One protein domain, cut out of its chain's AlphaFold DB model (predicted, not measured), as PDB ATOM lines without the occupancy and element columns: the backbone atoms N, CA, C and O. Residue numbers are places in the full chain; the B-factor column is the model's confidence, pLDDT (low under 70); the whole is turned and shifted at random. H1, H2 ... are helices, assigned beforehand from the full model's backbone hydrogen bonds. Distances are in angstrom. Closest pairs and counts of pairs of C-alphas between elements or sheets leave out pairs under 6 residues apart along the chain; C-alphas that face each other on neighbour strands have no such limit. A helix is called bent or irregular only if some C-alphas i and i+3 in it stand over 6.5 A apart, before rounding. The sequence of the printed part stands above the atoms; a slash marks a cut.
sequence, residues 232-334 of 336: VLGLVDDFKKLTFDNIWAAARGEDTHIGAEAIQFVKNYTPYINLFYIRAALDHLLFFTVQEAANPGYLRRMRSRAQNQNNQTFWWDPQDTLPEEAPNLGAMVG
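This is residues 232 to 334 of the 336 residues of an uncharacterized protein of Nitrospirae bacterium (UniProt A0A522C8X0). H1a, H2 and H3 form a loose row, alternating in direction; H4 turns off steeply, and a long link reaches distant H5. The printed part, 103 residues with five named helices, is all helix. It is only just loose: radius of gyration of the C-alphas 15.8 A, spans 48, 31 and 27 A.

H1, residues 232 to 252, one helix by its hydrogen bonds, is bent, C-alphas 242 and 245 being 6.7 A apart; its arms are H1a, 232 to 242, and H1b, 245 to 252. H2 is 258 to 269, H3 276 to 294, H4 298 to 310, H5 329 to 333. H3, 23.7 A long, is irregular: C-alphas 285 and 288 are 7.3 A apart. C-alpha 232 is at (194.561, 191.708, 195.665), C-alpha 333 at (216.038, 188.972, 222.944).

H1a touches H2, closest C-alphas Leu 242 and Glu 261, 5.8 A. H2 and H3 are a hairpin, closest C-alphas Ala 260 and Ala 294, 5.9 A. H3 touches H4 at a steep tilt of 60 degrees. Every O i to N i+4 pair is within hydrogen-bond range in H1a, H1b, H2 and H4, 12 of 15 in H3, 0 of 1 in H5, with 2 of 2 O i to N i+3.

The H4 to H5 link is long; pLDDT is under 70 in residues 232 to 262 and 264.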
ATOM      1  N   VAL A 232     195.597 191.007 196.453       40.41
ATOM      2  CA  VAL A 232     194.561 191.708 195.665       40.41
ATOM      3  C   VAL A 232     194.244 193.098 196.215       40.41
ATOM      4  O   VAL A 232     194.139 194.037 195.432       40.41
ATOM      5  N   LEU A 233     194.104 193.262 197.538       48.56
ATOM      6  CA  LEU A 233     193.892 194.595 198.116       48.56
ATOM      7  C   LEU A 233     195.166 195.436 198.019       48.56
ATOM      8  O   LEU A 233     195.064 196.628 197.759       48.56
ATOM      9  N   GLY A 234     196.343 194.810 198.138       49.94
ATOM     10  CA  GLY A 234     197.625 195.463 197.859       49.94
ATOM     11  C   GLY A 234     197.719 195.996 196.425       49.94
ATOM     12  O   GLY A 234     198.110 197.137 196.234       49.94
ATOM     13  N   LEU A 235     197.270 195.227 195.428       47.22
ATOM     14  CA  LEU A 235     197.214 195.659 194.025       47.22
ATOM     15  C   LEU A 235     196.236 196.808 193.789       47.22
ATOM     16  O   LEU A 235     196.561 197.740 193.060       47.22
ATOM     17  N   VAL A 236     195.049 196.757 194.397       49.97
ATOM     18  CA  VAL A 236     194.066 197.845 194.290       49.97
ATOM     19  C   VAL A 236     194.585 199.118 194.960       49.97
ATOM     20  O   VAL A 236     194.424 200.200 194.401       49.97
ATOM     21  N   ASP A 237     195.230 198.997 196.121       52.25
ATOM     22  CA  ASP A 237     195.825 200.122 196.846       52.25
ATOM     23  C   ASP A 237     197.028 200.715 196.091       52.25
ATOM     24  O   ASP A 237     197.073 201.923 195.871       52.25
ATOM     25  N   ASP A 238     197.947 199.876 195.597       51.00
ATOM     26  CA  ASP A 238     199.087 200.290 194.766       51.00
ATOM     27  C   ASP A 238     198.616 200.990 193.475       51.00
ATOM     28  O   ASP A 238     199.158 202.025 193.091       51.00
ATOM     29  N   PHE A 239     197.579 200.461 192.812       48.06
ATOM     30  CA  PHE A 239     196.999 201.065 191.610       48.06
ATOM     31  C   PHE A 239     196.311 202.400 191.912       48.06
ATOM     32  O   PHE A 239     196.463 203.358 191.152       48.06
ATOM     33  N   LYS A 240     195.563 202.483 193.018       47.22
ATOM     34  CA  LYS A 240     194.878 203.708 193.437       47.22
ATOM     35  C   LYS A 240     195.872 204.818 193.780       47.22
ATOM     36  O   LYS A 240     195.665 205.941 193.324       47.22
ATOM     37  N   LYS A 241     196.943 204.492 194.510       55.81
ATOM     38  CA  LYS A 241     198.047 205.416 194.810       55.81
ATOM     39  C   LYS A 241     198.656 205.965 193.522       55.81
ATOM     40  O   LYS A 241     198.596 207.169 193.275       55.81
ATOM     41  N   LEU A 242     199.069 205.056 192.630       50.03
ATOM     42  CA  LEU A 242     199.708 205.396 191.357       50.03
ATOM     43  C   LEU A 242     198.840 206.307 190.474       50.03
ATOM     44  O   LEU A 242     199.371 207.186 189.799       50.03
ATOM     45  N   THR A 243     197.519 206.107 190.475       52.22
ATOM     46  CA  THR A 243     196.582 206.810 189.589       52.22
ATOM     47  C   THR A 243     195.838 207.944 190.298       52.22
ATOM     48  O   THR A 243     196.147 209.114 190.093       52.22
ATOM     49  N   PHE A 244     194.844 207.622 191.121       46.25
ATOM     50  CA  PHE A 244     193.892 208.584 191.675       46.25
ATOM     51  C   PHE A 244     194.509 209.537 192.695       46.25
ATOM     52  O   PHE A 244     194.214 210.732 192.639       46.25
ATOM     53  N   ASP A 245     195.354 209.041 193.601       51.84
ATOM     54  CA  ASP A 245     195.915 209.878 194.668       51.84
ATOM     55  C   ASP A 245     196.949 210.862 194.101       51.84
ATOM     56  O   ASP A 245     196.925 212.042 194.452       51.84
ATOM     57  N   ASN A 246     197.765 210.436 193.130       50.16
ATOM     58  CA  ASN A 246     198.669 211.332 192.402       50.16
ATOM     59  C   ASN A 246     197.941 212.368 191.538       50.16
ATOM     60  O   ASN A 246     198.355 213.524 191.508       50.16
ATOM     61  N   ILE A 247     196.855 211.992 190.851       45.34
ATOM     62  CA  ILE A 247     196.045 212.942 190.067       45.34
ATOM     63  C   ILE A 247     195.426 214.004 190.990       45.34
ATOM     64  O   ILE A 247     195.414 215.187 190.653       45.34
ATOM     65  N   TRP A 248     194.954 213.605 192.175       42.22
ATOM     66  CA  TRP A 248     194.399 214.524 193.171       42.22
ATOM     67  C   TRP A 248     195.451 215.382 193.884       42.22
ATOM     68  O   TRP A 248     195.161 216.533 194.210       42.22
ATOM     69  N   ALA A 249     196.646 214.851 194.142       55.41
ATOM     70  CA  ALA A 249     197.779 215.615 194.667       55.41
ATOM     71  C   ALA A 249     198.255 216.659 193.640       55.41
ATOM     72  O   ALA A 249     198.373 217.835 193.974       55.41
ATOM     73  N   ALA A 250     198.374 216.268 192.363       49.25
ATOM     74  CA  ALA A 250     198.686 217.174 191.255       49.25
ATOM     75  C   ALA A 250     197.637 218.287 191.107       49.25
ATOM     76  O   ALA A 250     197.984 219.454 190.943       49.25
ATOM     77  N   ALA A 251     196.347 217.943 191.214       53.38
ATOM     78  CA  ALA A 251     195.247 218.906 191.139       53.38
ATOM     79  C   ALA A 251     195.200 219.880 192.334       53.38
ATOM     80  O   ALA A 251     194.651 220.973 192.206       53.38
ATOM     81  N   ARG A 252     195.773 219.501 193.485       62.34
ATOM     82  CA  ARG A 252     195.895 220.341 194.692       62.34
ATOM     83  C   ARG A 252     197.228 221.093 194.788       62.34
ATOM     84  O   ARG A 252     197.398 221.874 195.719       62.34
ATOM     85  N   GLY A 253     198.138 220.901 193.830       45.88
ATOM     86  CA  GLY A 253     199.469 221.514 193.838       45.88
ATOM     87  C   GLY A 253     200.420 220.929 194.889       45.88
ATOM     88  O   GLY A 253     201.369 221.600 195.282       45.88
ATOM     89  N   GLU A 254     200.156 219.711 195.367       55.16
ATOM     90  CA  GLU A 254     201.007 218.976 196.309       55.16
ATOM     91  C   GLU A 254     202.074 218.155 195.559       55.16
ATOM     92  O   GLU A 254     201.856 217.733 194.420       55.16
ATOM     93  N   ASP A 255     203.218 217.892 196.202       54.78
ATOM     94  CA  ASP A 255     204.303 217.094 195.614       54.78
ATOM     95  C   ASP A 255     203.827 215.669 195.274       54.78
ATOM     96  O   ASP A 255     203.544 214.836 196.143       54.78
ATOM     97  N   THR A 256     203.755 215.369 193.977       57.31
ATOM     98  CA  THR A 256     203.355 214.054 193.469       57.31
ATOM     99  C   THR A 256     204.500 213.053 193.567       57.31
ATOM    100  O   THR A 256     205.613 213.331 193.126       57.31
ATOM    101  N   HIS A 257     204.217 211.841 194.044       65.12
ATOM    102  CA  HIS A 257     205.214 210.781 194.222       65.12
ATOM    103  C   HIS A 257     205.178 209.725 193.100       65.12
ATOM    104  O   HIS A 257     205.703 208.622 193.266       65.12
ATOM    105  N   ILE A 258     204.613 210.083 191.936       63.41
ATOM    106  CA  ILE A 258     204.353 209.201 190.781       63.41
ATOM    107  C   ILE A 258     205.562 208.330 190.425       63.41
ATOM    108  O   ILE A 258     205.410 207.134 190.199       63.41
ATOM    109  N   GLY A 259     206.770 208.904 190.402       62.19
ATOM    110  CA  GLY A 259     207.992 208.161 190.083       62.19
ATOM    111  C   GLY A 259     208.295 207.052 191.094       62.19
ATOM    112  O   GLY A 259     208.469 205.896 190.711       62.19
ATOM    113  N   ALA A 260     208.302 207.380 192.388       66.25
ATOM    114  CA  ALA A 260     208.566 206.416 193.457       66.25
ATOM    115  C   ALA A 260     207.493 205.312 193.517       66.25
ATOM    116  O   ALA A 260     207.813 204.144 193.746       66.25
ATOM    117  N   GLU A 261     206.233 205.663 193.260       65.62
ATOM    118  CA  GLU A 261     205.110 204.723 193.244       65.62
ATOM    119  C   GLU A 261     205.113 203.817 192.007       65.62
ATOM    120  O   GLU A 261     204.872 202.616 192.131       65.62
ATOM    121  N   ALA A 262     205.477 204.338 190.830       67.00
ATOM    122  CA  ALA A 262     205.636 203.543 189.613       67.00
ATOM    123  C   ALA A 262     206.761 202.508 189.761       67.00
ATOM    124  O   ALA A 262     206.601 201.348 189.381       67.00
ATOM    125  N   ILE A 263     207.885 202.899 190.373       70.75
ATOM    126  CA  ILE A 263     208.994 201.983 190.672       70.75
ATOM    127  C   ILE A 263     208.540 200.895 191.646       70.75
ATOM    128  O   ILE A 263     208.837 199.719 191.435       70.75
ATOM    129  N   GLN A 264     207.796 201.263 192.694       69.38
ATOM    130  CA  GLN A 264     207.270 200.299 193.657       69.38
ATOM    131  C   GLN A 264     206.281 199.324 193.001       69.38
ATOM    132  O   GLN A 264     206.341 198.129 193.283       69.38
ATOM    133  N   PHE A 265     205.435 199.801 192.085       70.44
ATOM    134  CA  PHE A 265     204.524 198.970 191.301       70.44
ATOM    135  C   PHE A 265     205.295 197.973 190.421       70.44
ATOM    136  O   PHE A 265     205.085 196.765 190.520       70.44
ATOM    137  N   VAL A 266     206.259 198.443 189.621       73.31
ATOM    138  CA  VAL A 266     207.100 197.564 188.788       73.31
ATOM    139  C   VAL A 266     207.828 196.539 189.655       73.31
ATOM    140  O   VAL A 266     207.797 195.346 189.353       73.31
ATOM    141  N   LYS A 267     208.412 196.963 190.778       72.25
ATOM    142  CA  LYS A 267     209.064 196.069 191.741       72.25
ATOM    143  C   LYS A 267     208.089 195.017 192.279       72.25
ATOM    144  O   LYS A 267     208.427 193.839 192.292       72.25
ATOM    145  N   ASN A 268     206.874 195.392 192.670       70.69
ATOM    146  CA  ASN A 268     205.889 194.478 193.257       70.69
ATOM    147  C   ASN A 268     205.328 193.452 192.255       70.69
ATOM    148  O   ASN A 268     205.045 192.321 192.658       70.69
ATOM    149  N   TYR A 269     205.208 193.802 190.969       74.12
ATOM    150  CA  TYR A 269     204.519 192.967 189.973       74.12
ATOM    151  C   TYR A 269     205.422 192.340 188.908       74.12
ATOM    152  O   TYR A 269     204.959 191.464 188.179       74.12
ATOM    153  N   THR A 270     206.705 192.704 188.829       75.56
ATOM    154  CA  THR A 270     207.624 192.059 187.879       75.56
ATOM    155  C   THR A 270     208.003 190.654 188.366       75.56
ATOM    156  O   THR A 270     208.557 190.505 189.464       75.56
ATOM    157  N   PRO A 271     207.733 189.597 187.573       70.00
ATOM    158  CA  PRO A 271     208.138 188.240 187.916       70.00
ATOM    159  C   PRO A 271     209.657 188.122 188.096       70.00
ATOM    160  O   PRO A 271     210.427 188.857 187.484       70.00
ATOM    161  N   TYR A 272     210.093 187.168 188.922       71.69
ATOM    162  CA  TYR A 272     211.503 186.818 189.184       71.69
ATOM    163  C   TYR A 272     212.350 187.863 189.932       71.69
ATOM    164  O   TYR A 272     213.199 187.472 190.727       71.69
ATOM    165  N   ILE A 273     212.065 189.162 189.803       75.19
ATOM    166  CA  ILE A 273     212.724 190.241 190.569       75.19
ATOM    167  C   ILE A 273     212.455 190.116 192.077       75.19
ATOM    168  O   ILE A 273     213.266 190.502 192.911       75.19
ATOM    169  N   ASN A 274     211.322 189.513 192.434       70.88
ATOM    170  CA  ASN A 274     210.852 189.380 193.810       70.88
ATOM    171  C   ASN A 274     211.349 188.141 194.563       70.88
ATOM    172  O   ASN A 274     210.938 187.919 195.705       70.88
ATOM    173  N   LEU A 275     212.214 187.329 193.949       80.81
ATOM    174  CA  LEU A 275     212.879 186.221 194.635       80.81
ATOM    175  C   LEU A 275     213.782 186.792 195.729       80.81
ATOM    176  O   LEU A 275     214.520 187.725 195.455       80.81
ATOM    177  N   PHE A 276     213.735 186.262 196.954       76.00
ATOM    178  CA  PHE A 276     214.363 186.912 198.117       76.00
ATOM    179  C   PHE A 276     215.853 187.254 197.908       76.00
ATOM    180  O   PHE A 276     216.279 188.340 198.281       76.00
ATOM    181  N   TYR A 277     216.612 186.372 197.247       76.19
ATOM    182  CA  TYR A 277     218.036 186.566 196.960       76.19
ATOM    183  C   TYR A 277     218.295 187.563 195.820       76.19
ATOM    184  O   TYR A 277     219.260 188.317 195.875       76.19
ATOM    185  N   ILE A 278     217.423 187.610 194.808       82.31
ATOM    186  CA  ILE A 278     217.521 188.584 193.707       82.31
ATOM    187  C   ILE A 278     217.075 189.962 194.190       82.31
ATOM    188  O   ILE A 278     217.742 190.957 193.929       82.31
ATOM    189  N   ARG A 279     215.962 190.012 194.926       82.69
ATOM    190  CA  ARG A 279     215.387 191.232 195.482       82.69
ATOM    191  C   ARG A 279     216.385 191.939 196.380       82.69
ATOM    192  O   ARG A 279     216.533 193.139 196.231       82.69
ATOM    193  N   ALA A 280     217.063 191.218 197.272       82.81
ATOM    194  CA  ALA A 280     218.056 191.833 198.143       82.81
ATOM    195  C   ALA A 280     219.179 192.489 197.315       82.81
ATOM    196  O   ALA A 280     219.430 193.680 197.460       82.81
ATOM    197  N   ALA A 281     219.758 191.783 196.340       83.62
ATOM    198  CA  ALA A 281     220.777 192.366 195.463       83.62
ATOM    199  C   ALA A 281     220.264 193.582 194.664       83.62
ATOM    200  O   ALA A 281     220.927 194.613 194.621       83.62
ATOM    201  N   LEU A 282     219.079 193.492 194.052       85.12
ATOM    202  CA  LEU A 282     218.501 194.591 193.269       85.12
ATOM    203  C   LEU A 282     218.095 195.787 194.131       85.12
ATOM    204  O   LEU A 282     218.161 196.922 193.662       85.12
ATOM    205  N   ASP A 283     217.675 195.553 195.373       85.75
ATOM    206  CA  ASP A 283     217.322 196.620 196.299       85.75
ATOM    207  C   ASP A 283     218.539 197.486 196.604       85.75
ATOM    208  O   ASP A 283     218.472 198.700 196.425       85.75
ATOM    209  N   HIS A 284     219.664 196.858 196.936       87.06
ATOM    210  CA  HIS A 284     220.899 197.557 197.279       87.06
ATOM    211  C   HIS A 284     221.672 198.098 196.065       87.06
ATOM    212  O   HIS A 284     222.278 199.160 196.159       87.06
ATOM    213  N   LEU A 285     221.626 197.427 194.906       85.81
ATOM    214  CA  LEU A 285     222.343 197.872 193.698       85.81
ATOM    215  C   LEU A 285     221.587 198.912 192.865       85.81
ATOM    216  O   LEU A 285     222.203 199.626 192.076       85.81
ATOM    217  N   LEU A 286     220.256 198.947 192.967       86.25
ATOM    218  CA  LEU A 286     219.422 199.736 192.064       86.25
ATOM    219  C   LEU A 286     218.288 200.445 192.801       86.25
ATOM    220  O   LEU A 286     218.215 201.673 192.778       86.25
ATOM    221  N   PHE A 287     217.366 199.706 193.422       85.25
ATOM    222  CA  PHE A 287     216.095 200.307 193.830       85.25
ATOM    223  C   PHE A 287     216.243 201.336 194.948       85.25
ATOM    224  O   PHE A 287     215.553 202.349 194.891       85.25
ATOM    225  N   PHE A 288     217.130 201.142 195.924       88.62
ATOM    226  CA  PHE A 288     217.356 202.139 196.971       88.62
ATOM    227  C   PHE A 288     217.957 203.428 196.413       88.62
ATOM    228  O   PHE A 288     217.483 204.507 196.765       88.62
ATOM    229  N   THR A 289     218.901 203.335 195.472       85.94
ATOM    230  CA  THR A 289     219.459 204.503 194.777       85.94
ATOM    231  C   THR A 289     218.386 205.247 193.989       85.94
ATOM    232  O   THR A 289     218.272 206.466 194.097       85.94
ATOM    233  N   VAL A 290     217.558 204.524 193.230       85.50
ATOM    234  CA  VAL A 290     216.485 205.139 192.439       85.50
ATOM    235  C   VAL A 290     215.411 205.748 193.353       85.50
ATOM    236  O   VAL A 290     214.936 206.846 193.080       85.50
ATOM    237  N   GLN A 291     215.041 205.088 194.455       84.19
ATOM    238  CA  GLN A 291     214.065 205.611 195.419       84.19
ATOM    239  C   GLN A 291     214.574 206.857 196.148       84.19
ATOM    240  O   GLN A 291     213.802 207.793 196.340       84.19
ATOM    241  N   GLU A 292     215.854 206.898 196.518       86.94
ATOM    242  CA  GLU A 292     216.471 208.074 197.139       86.94
ATOM    243  C   GLU A 292     216.599 209.238 196.144       86.94
ATOM    244  O   GLU A 292     216.335 210.380 196.508       86.94
ATOM    245  N   ALA A 293     216.924 208.958 194.875       85.69
ATOM    246  CA  ALA A 293     216.973 209.970 193.819       85.69
ATOM    247  C   ALA A 293     215.580 210.526 193.472       85.69
ATOM    248  O   ALA A 293     215.427 211.728 193.266       85.69
ATOM    249  N   ALA A 294     214.560 209.663 193.423       82.81
ATOM    250  CA  ALA A 294     213.182 210.057 193.138       82.81
ATOM    251  C   ALA A 294     212.503 210.754 194.328       82.81
ATOM    252  O   ALA A 294     211.602 211.565 194.132       82.81
ATOM    253  N   ASN A 295     212.897 210.425 195.561       84.94
ATOM    254  CA  ASN A 295     212.365 211.030 196.775       84.94
ATOM    255  C   ASN A 295     213.473 211.210 197.831       84.94
ATOM    256  O   ASN A 295     213.676 210.323 198.670       84.94
ATOM    257  N   PRO A 296     214.150 212.371 197.846       89.19
ATOM    258  CA  PRO A 296     215.235 212.636 198.781       89.19
ATOM    259  C   PRO A 296     214.851 212.406 200.254       89.19
ATOM    260  O   PRO A 296     213.792 212.817 200.753       89.19
ATOM    261  N   GLY A 297     215.728 211.725 200.989       87.69
ATOM    262  CA  GLY A 297     215.534 211.345 202.385       87.69
ATOM    263  C   GLY A 297     214.635 210.124 202.597       87.69
ATOM    264  O   GLY A 297     214.272 209.843 203.747       87.69
ATOM    265  N   TYR A 298     214.259 209.398 201.542       86.50
ATOM    266  CA  TYR A 298     213.453 208.183 201.638       86.50
ATOM    267  C   TYR A 298     214.118 207.127 202.529       86.50
ATOM    268  O   TYR A 298     213.474 206.623 203.455       86.50
ATOM    269  N   LEU A 299     215.411 206.854 202.334       88.62
ATOM    270  CA  LEU A 299     216.158 205.871 203.122       88.62
ATOM    271  C   LEU A 299     216.279 206.302 204.586       88.62
ATOM    272  O   LEU A 299     216.117 205.487 205.496       88.62
ATOM    273  N   ARG A 300     216.458 207.604 204.845       89.25
ATOM    274  CA  ARG A 300     216.449 208.156 206.211       89.25
ATOM    275  C   ARG A 300     215.096 207.946 206.892       89.25
ATOM    276  O   ARG A 300     215.051 207.497 208.036       89.25
ATOM    277  N   ARG A 301     213.985 208.224 206.199       89.56
ATOM    278  CA  ARG A 301     212.627 207.982 206.723       89.56
ATOM    279  C   ARG A 301     212.359 206.493 206.922       89.56
ATOM    280  O   ARG A 301     211.722 206.114 207.899       89.56
ATOM    281  N   MET A 302     212.849 205.639 206.027       87.00
ATOM    282  CA  MET A 302     212.734 204.190 206.160       87.00
ATOM    283  C   MET A 302     213.448 203.679 207.416       87.00
ATOM    284  O   MET A 302     212.820 202.970 208.202       87.00
ATOM    285  N   ARG A 303     214.702 204.094 207.639       89.06
ATOM    286  CA  ARG A 303     215.472 203.753 208.845       89.06
ATOM    287  C   ARG A 303     214.814 204.293 210.112       89.06
ATOM    288  O   ARG A 303     214.568 203.539 211.045       89.06
ATOM    289  N   SER A 304     214.417 205.565 210.104       88.62
ATOM    290  CA  SER A 304     213.729 206.186 211.239       88.62
ATOM    291  C   SER A 304     212.418 205.477 211.589       88.62
ATOM    292  O   SER A 304     212.135 205.281 212.766       88.62
ATOM    293  N   ARG A 305     211.632 205.024 210.603       86.19
ATOM    294  CA  ARG A 305     210.421 204.228 210.863       86.19
ATOM    295  C   ARG A 305     210.740 202.867 211.474       86.19
ATOM    296  O   ARG A 305     210.059 202.486 212.418       86.19
ATOM    297  N   ALA A 306     211.746 202.154 210.964       86.19
ATOM    298  CA  ALA A 306     212.151 200.862 211.524       86.19
ATOM    299  C   ALA A 306     212.587 200.999 212.993       86.19
ATOM    300  O   ALA A 306     212.090 200.266 213.850       86.19
ATOM    301  N   GLN A 307     213.393 202.017 213.299       85.94
ATOM    302  CA  GLN A 307     213.827 202.301 214.662       85.94
ATOM    303  C   GLN A 307     212.663 202.747 215.561       85.94
ATOM    304  O   GLN A 307     212.460 202.198 216.637       85.94
ATOM    305  N   ASN A 308     211.852 203.711 215.121       84.38
ATOM    306  CA  ASN A 308     210.820 204.315 215.969       84.38
ATOM    307  C   ASN A 308     209.599 203.406 216.185       84.38
ATOM    308  O   ASN A 308     208.941 203.497 217.217       84.38
ATOM    309  N   GLN A 309     209.246 202.568 215.206       77.75
ATOM    310  CA  GLN A 309     208.037 201.737 215.284       77.75
ATOM    311  C   GLN A 309     208.315 200.338 215.836       77.75
ATOM    312  O   GLN A 309     207.435 199.762 216.488       77.75
ATOM    313  N   ASN A 310     209.508 199.805 215.557       77.88
ATOM    314  CA  ASN A 310     209.860 198.411 215.813       77.88
ATOM    315  C   ASN A 310     211.171 198.232 216.590       77.88
ATOM    316  O   ASN A 310     211.586 197.089 216.742       77.88
ATOM    317  N   ASN A 311     211.826 199.323 217.017       83.50
ATOM    318  CA  ASN A 311     213.131 199.299 217.685       83.50
ATOM    319  C   ASN A 311     214.169 198.443 216.934       83.50
ATOM    320  O   ASN A 311     214.948 197.708 217.530       83.50
ATOM    321  N   GLN A 312     214.125 198.502 215.602       85.75
ATOM    322  CA  GLN A 312     214.805 197.552 214.733       85.75
ATOM    323  C   GLN A 312     215.896 198.240 213.915       85.75
ATOM    324  O   GLN A 312     215.647 199.260 213.263       85.75
ATOM    325  N   THR A 313     217.075 197.626 213.901       88.69
ATOM    326  CA  THR A 313     218.246 198.045 213.123       88.69
ATOM    327  C   THR A 313     218.398 197.209 211.844       88.69
ATOM    328  O   THR A 313     217.625 196.278 211.589       88.69
ATOM    329  N   PHE A 314     219.368 197.559 211.000       90.38
ATOM    330  CA  PHE A 314     219.669 196.862 209.748       90.38
ATOM    331  C   PHE A 314     221.032 196.176 209.860       90.38
ATOM    332  O   PHE A 314     221.964 196.792 210.358       90.38
ATOM    333  N   TRP A 315     221.132 194.920 209.414       90.81
ATOM    334  CA  TRP A 315     222.424 194.232 209.242       90.81
ATOM    335  C   TRP A 315     223.003 194.455 207.844       90.81
ATOM    336  O   TRP A 315     224.203 194.345 207.639       90.81
ATOM    337  N   TRP A 316     222.139 194.780 206.880       90.88
ATOM    338  CA  TRP A 316     222.532 195.264 205.568       90.88
ATOM    339  C   TRP A 316     221.903 196.643 205.387       90.88
ATOM    340  O   TRP A 316     220.688 196.746 205.174       90.88
ATOM    341  N   ASP A 317     222.695 197.710 205.554       89.38
ATOM    342  CA  ASP A 317     222.160 199.065 205.440       89.38
ATOM    343  C   ASP A 317     221.699 199.308 203.992       89.38
ATOM    344  O   ASP A 317     222.398 198.958 203.039       89.38
ATOM    345  N   PRO A 318     220.515 199.907 203.793       86.94
ATOM    346  CA  PRO A 318     220.015 200.281 202.472       86.94
ATOM    347  C   PRO A 318     220.954 201.160 201.631       86.94
ATOM    348  O   PRO A 318     220.739 201.289 200.428       86.94
ATOM    349  N   GLN A 319     221.930 201.824 202.250       86.31
ATOM    350  CA  GLN A 319     222.944 202.634 201.571       86.31
ATOM    351  C   GLN A 319     224.149 201.808 201.109       86.31
ATOM    352  O   GLN A 319     224.869 202.243 200.210       86.31
ATOM    353  N   ASP A 320     224.328 200.610 201.663       86.44
ATOM    354  CA  ASP A 320     225.486 199.776 201.394       86.44
ATOM    355  C   ASP A 320     225.206 198.816 200.247       86.44
ATOM    356  O   ASP A 320     224.170 198.147 200.172       86.44
ATOM    357  N   THR A 321     226.177 198.714 199.343       84.38
ATOM    358  CA  THR A 321     226.102 197.798 198.200       84.38
ATOM    359  C   THR A 321     226.314 196.339 198.611       84.38
ATOM    360  O   THR A 321     225.742 195.436 198.001       84.38
ATOM    361  N   LEU A 322     227.123 196.103 199.645       85.12
ATOM    362  CA  LEU A 322     227.413 194.787 200.211       85.12
ATOM    363  C   LEU A 322     227.166 194.824 201.723       85.12
ATOM    364  O   LEU A 322     227.375 195.873 202.328       85.12
ATOM    365  N   PRO A 323     226.741 193.709 202.337       85.19
ATOM    366  CA  PRO A 323     226.570 193.652 203.779       85.19
ATOM    367  C   PRO A 323     227.932 193.704 204.479       85.19
ATOM    368  O   PRO A 323     228.843 192.953 204.126       85.19
ATOM    369  N   GLU A 324     228.053 194.571 205.481       85.00
ATOM    370  CA  GLU A 324     229.264 194.693 206.303       85.00
ATOM    371  C   GLU A 324     229.284 193.668 207.447       85.00
ATOM    372  O   GLU A 324     230.349 193.212 207.864       85.00
ATOM    373  N   GLU A 325     228.104 193.250 207.914       85.88
ATOM    374  CA  GLU A 325     227.937 192.361 209.061       85.88
ATOM    375  C   GLU A 325     226.882 191.276 208.797       85.88
ATOM    376  O   GLU A 325     226.073 191.352 207.871       85.88
ATOM    377  N   ALA A 326     226.894 190.226 209.619       88.81
ATOM    378  CA  ALA A 326     225.834 189.221 209.630       88.81
ATOM    379  C   ALA A 326     224.637 189.698 210.482       88.81
ATOM    380  O   ALA A 326     224.805 190.556 211.347       88.81
ATOM    381  N   PRO A 327     223.432 189.119 210.307       89.19
ATOM    382  CA  PRO A 327     222.285 189.442 211.153       89.19
ATOM    383  C   PRO A 327     222.581 189.245 212.649       89.19
ATOM    384  O   PRO A 327     222.957 188.147 213.067       89.19
ATOM    385  N   ASN A 328     222.342 190.275 213.467       89.75
ATOM    386  CA  ASN A 328     222.467 190.195 214.921       89.75
ATOM    387  C   ASN A 328     221.291 189.399 215.503       89.75
ATOM    388  O   ASN A 328     220.194 189.921 215.699       89.75
ATOM    389  N   LEU A 329     221.513 188.120 215.800       87.81
ATOM    390  CA  LEU A 329     220.486 187.260 216.392       87.81
ATOM    391  C   LEU A 329     220.153 187.627 217.850       87.81
ATOM    392  O   LEU A 329     219.041 187.334 218.288       87.81
ATOM    393  N   GLY A 330     221.055 188.306 218.570       83.88
ATOM    394  CA  GLY A 330     220.816 188.822 219.926       83.88
ATOM    395  C   GLY A 330     219.697 189.869 219.975       83.88
ATOM    396  O   GLY A 330     218.952 189.943 220.953       83.88
ATOM    397  N   ALA A 331     219.456 190.574 218.864       84.50
ATOM    398  CA  ALA A 331     218.330 191.500 218.726       84.50
ATOM    399  C   ALA A 331     216.961 190.840 218.960       84.50
ATOM    400  O   ALA A 331     216.006 191.509 219.352       84.50
ATOM    401  N   MET A 332     216.856 189.514 218.793       83.31
ATOM    402  CA  MET A 332     215.629 188.777 219.111       83.31
ATOM    403  C   MET A 332     215.267 188.819 220.591       83.31
ATOM    404  O   MET A 332     214.091 188.692 220.905       83.31
ATOM    405  N   VAL A 333     216.242 188.965 221.486       85.00
ATOM    406  CA  VAL A 333     216.038 188.972 222.944       85.00
ATOM    407  C   VAL A 333     216.246 190.361 223.557       85.00
ATOM    408  O   VAL A 333     216.391 190.483 224.771       85.00
ATOM    409  N   GLY A 334     216.245 191.404 222.723       71.44
ATOM    410  CA  GLY A 334     216.381 192.795 223.156       71.44
ATOM    411  C   GLY A 334     217.826 193.268 223.344       71.44
ATOM    412  O   GLY A 334     218.040 194.369 223.855       71.44
TER     413      GLY A 334